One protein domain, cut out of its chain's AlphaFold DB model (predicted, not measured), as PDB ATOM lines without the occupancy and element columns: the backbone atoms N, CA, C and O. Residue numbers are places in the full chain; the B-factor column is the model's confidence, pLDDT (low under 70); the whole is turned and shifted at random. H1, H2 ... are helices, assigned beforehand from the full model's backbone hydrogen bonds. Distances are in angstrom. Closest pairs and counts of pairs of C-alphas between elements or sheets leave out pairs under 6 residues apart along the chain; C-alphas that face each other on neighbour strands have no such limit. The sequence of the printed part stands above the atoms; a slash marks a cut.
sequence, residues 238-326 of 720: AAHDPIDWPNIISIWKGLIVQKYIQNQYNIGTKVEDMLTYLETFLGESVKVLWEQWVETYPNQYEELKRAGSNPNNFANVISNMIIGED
ATOM      1  N   ALA A 238      55.522  -7.263  18.245       73.44
ATOM      2  CA  ALA A 238      56.194  -6.933  16.987       73.44
ATOM      3  C   ALA A 238      57.595  -6.323  17.190       73.44
ATOM      4  O   ALA A 238      58.377  -6.257  16.244       73.44
ATOM      5  N   ALA A 239      57.920  -5.880  18.409       70.31
ATOM      6  CA  ALA A 239      59.233  -5.345  18.753       70.31
ATOM      7  C   ALA A 239      60.257  -6.430  19.144       70.31
ATOM      8  O   ALA A 239      61.431  -6.106  19.325       70.31
ATOM      9  N   HIS A 240      59.833  -7.689  19.286       70.44
ATOM     10  CA  HIS A 240      60.659  -8.768  19.818       70.44
ATOM     11  C   HIS A 240      60.621 -10.031  18.951       70.44
ATOM     12  O   HIS A 240      59.622 -10.317  18.287       70.44
ATOM     13  N   ASP A 241      61.702 -10.813  18.996       70.62
ATOM     14  CA  ASP A 241      61.802 -12.071  18.258       70.62
ATOM     15  C   ASP A 241      60.755 -13.087  18.758       70.62
ATOM     16  O   ASP A 241      60.615 -13.265  19.972       70.62
ATOM     17  N   PRO A 242      60.061 -13.822  17.861       73.06
ATOM     18  CA  PRO A 242      59.041 -14.802  18.251       73.06
ATOM     19  C   PRO A 242      59.523 -15.901  19.204       73.06
ATOM     20  O   PRO A 242      58.732 -16.462  19.957       73.06
ATOM     21  N   ILE A 243      60.826 -16.193  19.194       70.19
ATOM     22  CA  ILE A 243      61.462 -17.159  20.098       70.19
ATOM     23  C   ILE A 243      61.413 -16.671  21.554       70.19
ATOM     24  O   ILE A 243      61.270 -17.476  22.472       70.19
ATOM     25  N   ASP A 244      61.488 -15.356  21.770       67.50
ATOM     26  CA  ASP A 244      61.554 -14.745  23.098       67.50
ATOM     27  C   ASP A 244      60.162 -14.406  23.665       67.50
ATOM     28  O   ASP A 244      60.042 -14.058  24.843       67.50
ATOM     29  N   TRP A 245      59.091 -14.530  22.867       76.88
ATOM     30  CA  TRP A 245      57.720 -14.201  23.280       76.88
ATOM     31  C   TRP A 245      57.275 -14.875  24.589       76.88
ATOM     32  O   TRP A 245      56.700 -14.169  25.419       76.88
ATOM     33  N   PRO A 246      57.561 -16.168  24.859       73.50
ATOM     34  CA  PRO A 246      57.186 -16.790  26.130       73.50
ATOM     35  C   PRO A 246      57.811 -16.104  27.351       73.50
ATOM     36  O   PRO A 246      57.132 -15.876  28.353       73.50
ATOM     37  N   ASN A 247      59.087 -15.723  27.250       71.50
ATOM     38  CA  ASN A 247      59.802 -15.046  28.331       71.50
ATOM     39  C   ASN A 247      59.277 -13.618  28.523       71.50
ATOM     40  O   ASN A 247      59.023 -13.194  29.648       71.50
ATOM     41  N   ILE A 248      59.046 -12.897  27.423       75.75
ATOM     42  CA  ILE A 248      58.510 -11.529  27.443       75.75
ATOM     43  C   ILE A 248      57.117 -11.499  28.063       75.75
ATOM     44  O   ILE A 248      56.840 -10.655  28.912       75.75
ATOM     45  N   ILE A 249      56.254 -12.442  27.681       79.94
ATOM     46  CA  ILE A 249      54.906 -12.567  28.236       79.94
ATOM     47  C   ILE A 249      54.986 -12.890  29.726       79.94
ATOM     48  O   ILE A 249      54.288 -12.250  30.503       79.94
ATOM     49  N   SER A 250      55.866 -13.805  30.149       76.12
ATOM     50  CA  SER A 250      56.053 -14.124  31.570       76.12
ATOM     51  C   SER A 250      56.445 -12.898  32.401       76.12
ATOM     52  O   SER A 250      55.874 -12.674  33.467       76.12
ATOM     53  N   ILE A 251      57.390 -12.088  31.915       76.50
ATOM     54  CA  ILE A 251      57.815 -10.856  32.598       76.50
ATOM     55  C   ILE A 251      56.671  -9.835  32.606       76.50
ATOM     56  O   ILE A 251      56.369  -9.240  33.640       76.50
ATOM     57  N   TRP A 252      55.989  -9.672  31.471       84.56
ATOM     58  CA  TRP A 252      54.859  -8.759  31.344       84.56
ATOM     59  C   TRP A 252      53.709  -9.110  32.298       84.56
ATOM     60  O   TRP A 252      53.193  -8.203  32.948       84.56
ATOM     61  N   LYS A 253      53.362 -10.402  32.461       82.25
ATOM     62  CA  LYS A 253      52.337 -10.858  33.421       82.25
ATOM     63  C   LYS A 253      52.623 -10.330  34.832       82.25
ATOM     64  O   LYS A 253      51.725  -9.793  35.474       82.25
ATOM     65  N   GLY A 254      53.871 -10.437  35.295       78.69
ATOM     66  CA  GLY A 254      54.275  -9.929  36.610       78.69
ATOM     67  C   GLY A 254      54.137  -8.408  36.724       78.69
ATOM     68  O   GLY A 254      53.573  -7.907  37.699       78.69
ATOM     69  N   LEU A 255      54.577  -7.674  35.697       81.69
ATOM     70  CA  LEU A 255      54.533  -6.209  35.678       81.69
ATOM     71  C   LEU A 255      53.104  -5.656  35.714       81.69
ATOM     72  O   LEU A 255      52.832  -4.718  36.465       81.69
ATOM     73  N   ILE A 256      52.176  -6.220  34.935       82.81
ATOM     74  CA  ILE A 256      50.795  -5.714  34.904       82.81
ATOM     75  C   ILE A 256      50.050  -5.979  36.210       82.81
ATOM     76  O   ILE A 256      49.287  -5.129  36.663       82.81
ATOM     77  N   VAL A 257      50.305  -7.124  36.847       81.88
ATOM     78  CA  VAL A 257      49.703  -7.480  38.135       81.88
ATOM     79  C   VAL A 257      50.208  -6.528  39.211       81.88
ATOM     80  O   VAL A 257      49.407  -5.971  39.958       81.88
ATOM     81  N   GLN A 258      51.517  -6.261  39.236       81.31
ATOM     82  CA  GLN A 258      52.118  -5.307  40.166       81.31
ATOM     83  C   GLN A 258      51.538  -3.895  39.992       81.31
ATOM     84  O   GLN A 258      51.143  -3.265  40.973       81.31
ATOM     85  N   LYS A 259      51.420  -3.410  38.750       80.62
ATOM     86  CA  LYS A 259      50.849  -2.085  38.458       80.62
ATOM     87  C   LYS A 259      49.367  -1.970  38.782       80.62
ATOM     88  O   LYS A 259      48.919  -0.916  39.230       80.62
ATOM     89  N   TYR A 260      48.607  -3.038  38.559       82.31
ATOM     90  CA  TYR A 260      47.201  -3.077  38.933       82.31
ATOM     91  C   TYR A 260      47.029  -3.005  40.450       82.31
ATOM     92  O   TYR A 260      46.245  -2.190  40.922       82.31
ATOM     93  N   ILE A 261      47.804  -3.785  41.212       80.69
ATOM     94  CA  ILE A 261      47.772  -3.751  42.683       80.69
ATOM     95  C   ILE A 261      48.106  -2.343  43.199       80.69
ATOM     96  O   ILE A 261      47.416  -1.834  44.078       80.69
ATOM     97  N   GLN A 262      49.103  -1.675  42.612       80.31
ATOM     98  CA  GLN A 262      49.471  -0.301  42.983       80.31
ATOM     99  C   GLN A 262      48.349   0.720  42.731       80.31
ATOM    100  O   GLN A 262      48.195   1.659  43.508       80.31
ATOM    101  N   ASN A 263      47.547   0.539  41.677       80.06
ATOM    102  CA  ASN A 263      46.488   1.478  41.286       80.06
ATOM    103  C   ASN A 263      45.072   1.025  41.663       80.06
ATOM    104  O   ASN A 263      44.103   1.700  41.311       80.06
ATOM    105  N   GLN A 264      44.928  -0.074  42.406       72.06
ATOM    106  CA  GLN A 264      43.637  -0.700  42.693       72.06
ATOM    107  C   GLN A 264      42.646   0.246  43.393       72.06
ATOM    108  O   GLN A 264      41.448   0.156  43.154       72.06
ATOM    109  N   TYR A 265      43.129   1.183  44.216       67.56
ATOM    110  CA  TYR A 265      42.283   2.152  44.928       67.56
ATOM    111  C   TYR A 265      41.704   3.259  44.034       67.56
ATOM    112  O   TYR A 265      40.705   3.874  44.399       67.56
ATOM    113  N   ASN A 266      42.317   3.509  42.873       71.19
ATOM    114  CA  ASN A 266      41.882   4.528  41.912       71.19
ATOM    115  C   ASN A 266      40.998   3.945  40.798       71.19
ATOM    116  O   ASN A 266      40.368   4.693  40.052       71.19
ATOM    117  N   ILE A 267      40.973   2.618  40.670       69.06
ATOM    118  CA  ILE A 267      40.201   1.885  39.669       69.06
ATOM    119  C   ILE A 267      38.848   1.520  40.293       69.06
ATOM    120  O   ILE A 267      38.766   1.156  41.466       69.06
ATOM    121  N   GLY A 268      37.765   1.657  39.524       63.06
ATOM    122  CA  GLY A 268      36.418   1.328  39.990       63.06
ATOM    123  C   GLY A 268      36.290  -0.126  40.464       63.06
ATOM    124  O   GLY A 268      37.066  -1.003  40.094       63.06
ATOM    125  N   THR A 269      35.279  -0.412  41.288       66.69
ATOM    126  CA  THR A 269      35.059  -1.752  41.867       66.69
ATOM    127  C   THR A 269      34.531  -2.784  40.864       66.69
ATOM    128  O   THR A 269      34.378  -3.958  41.210       66.69
ATOM    129  N   LYS A 270      34.237  -2.372  39.626       77.94
ATOM    130  CA  LYS A 270      33.696  -3.239  38.578       77.94
ATOM    131  C   LYS A 270      34.805  -3.978  37.834       77.94
ATOM    132  O   LYS A 270      35.885  -3.443  37.595       77.94
ATOM    133  N   VAL A 271      34.507  -5.205  37.404       76.69
ATOM    134  CA  VAL A 271      35.435  -6.033  36.614       76.69
ATOM    135  C   VAL A 271      35.746  -5.357  35.273       76.69
ATOM    136  O   VAL A 271      36.874  -5.428  34.796       76.69
ATOM    137  N   GLU A 272      34.774  -4.655  34.684       81.75
ATOM    138  CA  GLU A 272      34.951  -3.908  33.434       81.75
ATOM    139  C   GLU A 272      35.981  -2.777  33.554       81.75
ATOM    140  O   GLU A 272      36.756  -2.551  32.624       81.75
ATOM    141  N   ASP A 273      36.036  -2.101  34.701       81.38
ATOM    142  CA  ASP A 273      36.980  -1.003  34.928       81.38
ATOM    143  C   ASP A 273      38.416  -1.548  35.051       81.38
ATOM    144  O   ASP A 273      39.367  -0.950  34.550       81.38
ATOM    145  N   MET A 274      38.573  -2.743  35.635       84.25
ATOM    146  CA  MET A 274      39.854  -3.454  35.661       84.25
ATOM    147  C   MET A 274      40.289  -3.906  34.263       84.25
ATOM    148  O   MET A 274      41.447  -3.710  33.897       84.25
ATOM    149  N   LEU A 275      39.377  -4.473  33.467       84.44
ATOM    150  CA  LEU A 275      39.690  -4.916  32.106       84.44
ATOM    151  C   LEU A 275      40.096  -3.739  31.216       84.44
ATOM    152  O   LEU A 275      41.137  -3.804  30.572       84.44
ATOM    153  N   THR A 276      39.340  -2.638  31.243       85.00
ATOM    154  CA  THR A 276      39.667  -1.438  30.452       85.00
ATOM    155  C   THR A 276      40.992  -0.806  30.878       85.00
ATOM    156  O   THR A 276      41.759  -0.356  30.029       85.00
ATOM    157  N   TYR A 277      41.315  -0.823  32.175       85.31
ATOM    158  CA  TYR A 277      42.624  -0.400  32.661       85.31
ATOM    159  C   TYR A 277      43.749  -1.313  32.155       85.31
ATOM    160  O   TYR A 277      44.749  -0.821  31.632       85.31
ATOM    161  N   LEU A 278      43.598  -2.636  32.259       84.88
ATOM    162  CA  LEU A 278      44.627  -3.586  31.822       84.88
ATOM    163  C   LEU A 278      44.837  -3.591  30.302       84.88
ATOM    164  O   LEU A 278      45.968  -3.754  29.841       84.88
ATOM    165  N   GLU A 279      43.785  -3.336  29.524       86.19
ATOM    166  CA  GLU A 279      43.856  -3.153  28.070       86.19
ATOM    167  C   GLU A 279      44.805  -2.014  27.659       86.19
ATOM    168  O   GLU A 279      45.391  -2.072  26.578       86.19
ATOM    169  N   THR A 280      45.036  -1.010  28.516       85.19
ATOM    170  CA  THR A 280      45.987   0.083  28.223       85.19
ATOM    171  C   THR A 280      47.449  -0.371  28.170       85.19
ATOM    172  O   THR A 280      48.277   0.303  27.556       85.19
ATOM    173  N   PHE A 281      47.774  -1.526  28.761       84.06
ATOM    174  CA  PHE A 281      49.111  -2.122  28.722       84.06
ATOM    175  C   PHE A 281      49.328  -3.036  27.511       84.06
ATOM    176  O   PHE A 281      50.410  -3.607  27.357       84.06
ATOM    177  N   LEU A 282      48.333  -3.187  26.635       84.50
ATOM    178  CA  LEU A 282      48.491  -3.908  25.378       84.50
ATOM    179  C   LEU A 282      49.027  -2.965  24.297       84.50
ATOM    180  O   LEU A 282      48.464  -1.902  24.035       84.50
ATOM    181  N   GLY A 283      50.122  -3.362  23.650       83.69
ATOM    182  CA  GLY A 283      50.614  -2.683  22.455       83.69
ATOM    183  C   GLY A 283      49.702  -2.927  21.253       83.69
ATOM    184  O   GLY A 283      48.874  -3.835  21.259       83.69
ATOM    185  N   GLU A 284      49.887  -2.136  20.197       79.56
ATOM    186  CA  GLU A 284      49.021  -2.114  19.006       79.56
ATOM    187  C   GLU A 284      48.770  -3.508  18.405       79.56
ATOM    188  O   GLU A 284      47.627  -3.877  18.146       79.56
ATOM    189  N   SER A 285      49.820  -4.326  18.279       81.81
ATOM    190  CA  SER A 285      49.725  -5.689  17.734       81.81
ATOM    191  C   SER A 285      48.861  -6.629  18.583       81.81
ATOM    192  O   SER A 285      48.058  -7.387  18.042       81.81
ATOM    193  N   VAL A 286      48.998  -6.577  19.910       84.62
ATOM    194  CA  VAL A 286      48.244  -7.447  20.827       84.62
ATOM    195  C   VAL A 286      46.830  -6.931  21.040       84.62
ATOM    196  O   VAL A 286      45.905  -7.721  21.184       84.62
ATOM    197  N   LYS A 287      46.642  -5.612  21.017       86.38
ATOM    198  CA  LYS A 287      45.329  -4.992  21.167       86.38
ATOM    199  C   LYS A 287      44.384  -5.383  20.029       86.38
ATOM    200  O   LYS A 287      43.250  -5.760  20.297       86.38
ATOM    201  N   VAL A 288      44.870  -5.389  18.786       86.62
ATOM    202  CA  VAL A 288      44.080  -5.859  17.633       86.62
ATOM    203  C   VAL A 288      43.693  -7.334  17.788       86.62
ATOM    204  O   VAL A 288      42.550  -7.700  17.521       86.62
ATOM    205  N   LEU A 289      44.616  -8.183  18.256       85.62
ATOM    206  CA  LEU A 289      44.324  -9.596  18.534       85.62
ATOM    207  C   LEU A 289      43.284  -9.763  19.650       85.62
ATOM    208  O   LEU A 289      42.388 -10.597  19.529       85.62
ATOM    209  N   TRP A 290      43.374  -8.955  20.707       88.69
ATOM    210  CA  TRP A 290      42.412  -8.946  21.805       88.69
ATOM    211  C   TRP A 290      41.005  -8.580  21.328       88.69
ATOM    212  O   TRP A 290      40.059  -9.312  21.609       88.69
ATOM    213  N   GLU A 291      40.868  -7.502  20.555       87.50
ATOM    214  CA  GLU A 291      39.584  -7.061  19.996       87.50
ATOM    215  C   GLU A 291      38.966  -8.150  19.098       87.50
ATOM    216  O   GLU A 291      37.804  -8.517  19.280       87.50
ATOM    217  N   GLN A 292      39.765  -8.762  18.217       87.06
ATOM    218  CA  GLN A 292      39.324  -9.892  17.387       87.06
ATOM    219  C   GLN A 292      38.896 -11.110  18.218       87.06
ATOM    220  O   GLN A 292      37.928 -11.795  17.878       87.06
ATOM    221  N   TRP A 293      39.599 -11.408  19.311       88.88
ATOM    222  CA  TRP A 293      39.245 -12.511  20.201       88.88
ATOM    223  C   TRP A 293      37.922 -12.255  20.934       88.88
ATOM    224  O   TRP A 293      37.092 -13.159  21.025       88.88
ATOM    225  N   VAL A 294      37.685 -11.025  21.398       88.12
ATOM    226  CA  VAL A 294      36.416 -10.636  22.038       88.12
ATOM    227  C   VAL A 294      35.242 -10.759  21.059       88.12
ATOM    228  O   VAL A 294      34.181 -11.252  21.444       88.12
ATOM    229  N   GLU A 295      35.430 -10.375  19.791       88.44
ATOM    230  CA  GLU A 295      34.407 -10.524  18.745       88.44
ATOM    231  C   GLU A 295      34.111 -11.991  18.402       88.44
ATOM    232  O   GLU A 295      32.959 -12.364  18.173       88.44
ATOM    233  N   THR A 296      35.141 -12.838  18.372       87.38
ATOM    234  CA  THR A 296      35.014 -14.250  17.973       87.38
ATOM    235  C   THR A 296      34.552 -15.169  19.106       87.38
ATOM    236  O   THR A 296      33.844 -16.143  18.840       87.38
ATOM    237  N   TYR A 297      34.886 -14.863  20.366       86.06
ATOM    238  CA  TYR A 297      34.578 -15.692  21.540       86.06
ATOM    239  C   TYR A 297      33.828 -14.926  22.652       86.06
ATOM    240  O   TYR A 297      34.289 -14.876  23.799       86.06
ATOM    241  N   PRO A 298      32.612 -14.407  22.387       86.00
ATOM    242  CA  PRO A 298      31.863 -13.600  23.359       86.00
ATOM    243  C   PRO A 298      31.537 -14.366  24.653       86.00
ATOM    244  O   PRO A 298      31.582 -13.802  25.745       86.00
ATOM    245  N   ASN A 299      31.287 -15.677  24.558       84.44
ATOM    246  CA  ASN A 299      31.001 -16.523  25.720       84.44
ATOM    247  C   ASN A 299      32.202 -16.625  26.679       84.44
ATOM    248  O   ASN A 299      32.019 -16.591  27.892       84.44
ATOM    249  N   GLN A 300      33.428 -16.719  26.150       80.94
ATOM    250  CA  GLN A 300      34.645 -16.796  26.971       80.94
ATOM    251  C   GLN A 300      34.957 -15.447  27.627       80.94
ATOM    252  O   GLN A 300      35.423 -15.393  28.764       80.94
ATOM    253  N   TYR A 301      34.645 -14.346  26.939       84.81
ATOM    254  CA  TYR A 301      34.747 -13.006  27.507       84.81
ATOM    255  C   TYR A 301      33.737 -12.781  28.646       84.81
ATOM    256  O   TYR A 301      34.081 -12.216  29.685       84.81
ATOM    257  N   GLU A 302      32.506 -13.286  28.521       83.69
ATOM    258  CA  GLU A 302      31.556 -13.292  29.640       83.69
ATOM    259  C   GLU A 302      32.025 -14.163  30.813       83.69
ATOM    260  O   GLU A 302      31.857 -13.780  31.971       83.69
ATOM    261  N   GLU A 303      32.622 -15.327  30.546       81.06
ATOM    262  CA  GLU A 303      33.201 -16.178  31.590       81.06
ATOM    263  C   GLU A 303      34.347 -15.482  32.330       81.06
ATOM    264  O   GLU A 303      34.401 -15.552  33.560       81.06
ATOM    265  N   LEU A 304      35.196 -14.733  31.617       81.69
ATOM    266  CA  LEU A 304      36.234 -13.895  32.218       81.69
ATOM    267  C   LEU A 304      35.629 -12.853  33.171       81.69
ATOM    268  O   LEU A 304      36.106 -12.699  34.295       81.69
ATOM    269  N   LYS A 305      34.533 -12.193  32.773       83.44
ATOM    270  CA  LYS A 305      33.814 -11.251  33.650       83.44
ATOM    271  C   LYS A 305      33.233 -11.935  34.885       83.44
ATOM    272  O   LYS A 305      33.309 -11.395  35.986       83.44
ATOM    273  N   ARG A 306      32.689 -13.147  34.731       79.94
ATOM    274  CA  ARG A 306      32.140 -13.945  35.844       79.94
ATOM    275  C   ARG A 306      33.221 -14.467  36.795       79.94
ATOM    276  O   ARG A 306      32.931 -14.672  37.973       79.94
ATOM    277  N   ALA A 307      34.446 -14.686  36.312       74.12
ATOM    278  CA  ALA A 307      35.578 -15.094  37.142       74.12
ATOM    279  C   ALA A 307      35.976 -14.004  38.156       74.12
ATOM    280  O   ALA A 307      36.430 -14.337  39.250       74.12
ATOM    281  N   GLY A 308      35.710 -12.730  37.844       73.88
ATOM    282  CA  GLY A 308      35.834 -11.583  38.745       73.88
ATOM    283  C   GLY A 308      37.124 -10.780  38.596       73.88
ATOM    284  O   GLY A 308      37.904 -10.989  37.667       73.88
ATOM    285  N   SER A 309      37.340  -9.842  39.527       75.25
ATOM    286  CA  SER A 309      38.371  -8.799  39.429       75.25
ATOM    287  C   SER A 309      39.801  -9.268  39.760       75.25
ATOM    288  O   SER A 309      40.435  -8.709  40.651       75.25
ATOM    289  N   ASN A 310      40.326 -10.280  39.060       79.88
ATOM    290  CA  ASN A 310      41.720 -10.720  39.208       79.88
ATOM    291  C   ASN A 310      42.547 -10.451  37.927       79.88
ATOM    292  O   ASN A 310      42.219 -11.015  36.878       79.88
ATOM    293  N   PRO A 311      43.636  -9.654  37.991       81.81
ATOM    294  CA  PRO A 311      44.471  -9.332  36.828       81.81
ATOM    295  C   PRO A 311      45.173 -10.557  36.219       81.81
ATOM    296  O   PRO A 311      45.420 -10.581  35.014       81.81
ATOM    297  N   ASN A 312      45.427 -11.612  37.004       82.19
ATOM    298  CA  ASN A 312      46.026 -12.854  36.506       82.19
ATOM    299  C   ASN A 312      45.120 -13.554  35.484       82.19
ATOM    300  O   ASN A 312      45.614 -14.165  34.540       82.19
ATOM    301  N   ASN A 313      43.794 -13.435  35.629       81.94
ATOM    302  CA  ASN A 313      42.846 -14.016  34.676       81.94
ATOM    303  C   ASN A 313      43.002 -13.376  33.294       81.94
ATOM    304  O   ASN A 313      43.094 -14.086  32.294       81.94
ATOM    305  N   PHE A 314      43.086 -12.045  33.245       85.00
ATOM    306  CA  PHE A 314      43.340 -11.306  32.010       85.00
ATOM    307  C   PHE A 314      44.700 -11.686  31.408       85.00
ATOM    308  O   PHE A 314      44.788 -12.053  30.236       85.00
ATOM    309  N   ALA A 315      45.746 -11.695  32.236       83.69
ATOM    310  CA  ALA A 315      47.104 -12.050  31.834       83.69
ATOM    311  C   ALA A 315      47.195 -13.467  31.225       83.69
ATOM    312  O   ALA A 315      47.902 -13.690  30.239       83.69
ATOM    313  N   ASN A 316      46.456 -14.429  31.786       80.62
ATOM    314  CA  ASN A 316      46.403 -15.808  31.299       80.62
ATOM    315  C   ASN A 316      45.644 -15.934  29.976       80.62
ATOM    316  O   ASN A 316      46.107 -16.650  29.091       80.62
ATOM    317  N   VAL A 317      44.538 -15.205  29.791       83.56
ATOM    318  CA  VAL A 317      43.826 -15.181  28.500       83.56
ATOM    319  C   VAL A 317      44.715 -14.602  27.398       83.56
ATOM    320  O   VAL A 317      44.821 -15.208  26.335       83.56
ATOM    321  N   ILE A 318      45.422 -13.499  27.662       83.88
ATOM    322  CA  ILE A 318      46.369 -12.903  26.704       83.88
ATOM    323  C   ILE A 318      47.500 -13.883  26.360       83.88
ATOM    324  O   ILE A 318      47.823 -14.085  25.191       83.88
ATOM    325  N   SER A 319      48.068 -14.557  27.361       81.19
ATOM    326  CA  SER A 319      49.101 -15.579  27.146       81.19
ATOM    327  C   SER A 319      48.607 -16.748  26.294       81.19
ATOM    328  O   SER A 319      49.309 -17.168  25.376       81.19
ATOM    329  N   ASN A 320      47.402 -17.253  26.569       79.38
ATOM    330  CA  ASN A 320      46.801 -18.347  25.809       79.38
ATOM    331  C   ASN A 320      46.466 -17.928  24.374       79.38
ATOM    332  O   ASN A 320      46.627 -18.725  23.457       79.38
ATOM    333  N   MET A 321      46.059 -16.675  24.163       80.25
ATOM    334  CA  MET A 321      45.794 -16.124  22.835       80.25
ATOM    335  C   MET A 321      47.053 -16.059  21.962       80.25
ATOM    336  O   MET A 321      46.978 -16.329  20.768       80.25
ATOM    337  N   ILE A 322      48.201 -15.704  22.549       78.00
ATOM    338  CA  ILE A 322      49.448 -15.489  21.802       78.00
ATOM    339  C   ILE A 322      50.239 -16.789  21.615       78.00
ATOM    340  O   ILE A 322      50.739 -17.054  20.524       78.00
ATOM    341  N   ILE A 323      50.396 -17.581  22.680       72.75
ATOM    342  CA  ILE A 323      51.278 -18.761  22.686       72.75
ATOM    343  C   ILE A 323      50.489 -20.045  22.393       72.75
ATOM    344  O   ILE A 323      51.058 -21.024  21.920       72.75
ATOM    345  N   GLY A 324      49.182 -20.076  22.679       64.88
ATOM    346  CA  GLY A 324      48.381 -21.305  22.624       64.88
ATOM    347  C   GLY A 324      48.715 -22.330  23.720       64.88
ATOM    348  O   GLY A 324      48.041 -23.352  23.819       64.88
ATOM    349  N   GLU A 325      49.719 -22.058  24.562       54.97
ATOM    350  CA  GLU A 325      50.166 -22.895  25.679       54.97
ATOM    351  C   GLU A 325      50.324 -22.033  26.942       54.97
ATOM    352  O   GLU A 325      50.853 -20.920  26.883       54.97
ATOM    353  N   ASP A 326      49.891 -22.551  28.096       54.47
ATOM    354  CA  ASP A 326      49.947 -21.829  29.369       54.47
ATOM    355  C   ASP A 326      51.253 -22.165  30.128       54.47
ATOM    356  O   ASP A 326      51.440 -23.317  30.547       54.47
TER     357      ASP A 326
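Overview. This is residues 238 to 326 of the 720 residues of the protein "CCHC-type domain-containing protein" of Hordeum vulgare subsp. vulgare (UniProt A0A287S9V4). The long first helix H1 and the last helix H5 lie side by side, running opposite ways, with H5 nearest the middle of the domain. H2 packs obliquely on the first part of H5, H3 is set crosswise near its later part, and H4 meets its start at a corner. The printed part has 89 residues with five named helices, H1 to H5 in order, and no named strand; its class is all helix. It is compact, with a radius of gyration of the C-alphas of 12.9 A and a rounded outline of 37 by 30 by 22 A.

Along the chain. H1, residues 245 to 263, begins at C-alpha 245 (57.720, -14.201, 23.280) and is 26.4 A long. H2, residues 271 to 279, is 12.3 A long; H3, residues 284 to 296, 18.6 A; H4, residues 298 to 307, 14.4 A. H5, residues 311 to 323, is 18.3 A long and ends at C-alpha 323 (51.278, -18.761, 22.686).

Arrangement. H5 is the hub, touching four helices; helix packing is mostly crossed, but only just. H1 touches it at a shallow tilt of 19 degrees, opposite ways, the closest C-alphas, of Lys 253 and Ala 315, being 5.6 A apart. H2 touches residues 311 to 314 of H5 alone at a steep tilt of 48 degrees, the same way; the closest C-alphas, of Leu 275 and Phe 314, are 7.4 A apart. H3 and H5 only just touch, with 3 pairs of C-alphas within 8 A, about perpendicular at 85 degrees; the closest C-alphas, of Trp 290 and Ile 318, are 7.4 A apart. H4 and H5 touch only at the corner, and only just, with 3 such pairs; the closest C-alphas, of Leu 304 and Asn 313, are 7.1 A apart. H1 is apart from H3 and H4. Every O i to N i+4 pair is within hydrogen-bond range in H2, H4 and H5, against 14 of 15 in H1 and 8 of 9 in H3.

Size, cuts and confidence. The two C-alphas farthest apart, of Ile 243 and Thr 269, are 37.5 A apart. The printed part has no cut and no long link. Mean pLDDT of the printed part is 79.4; residues 244, 265, 267 to 269 and 324 to 326 are under 70.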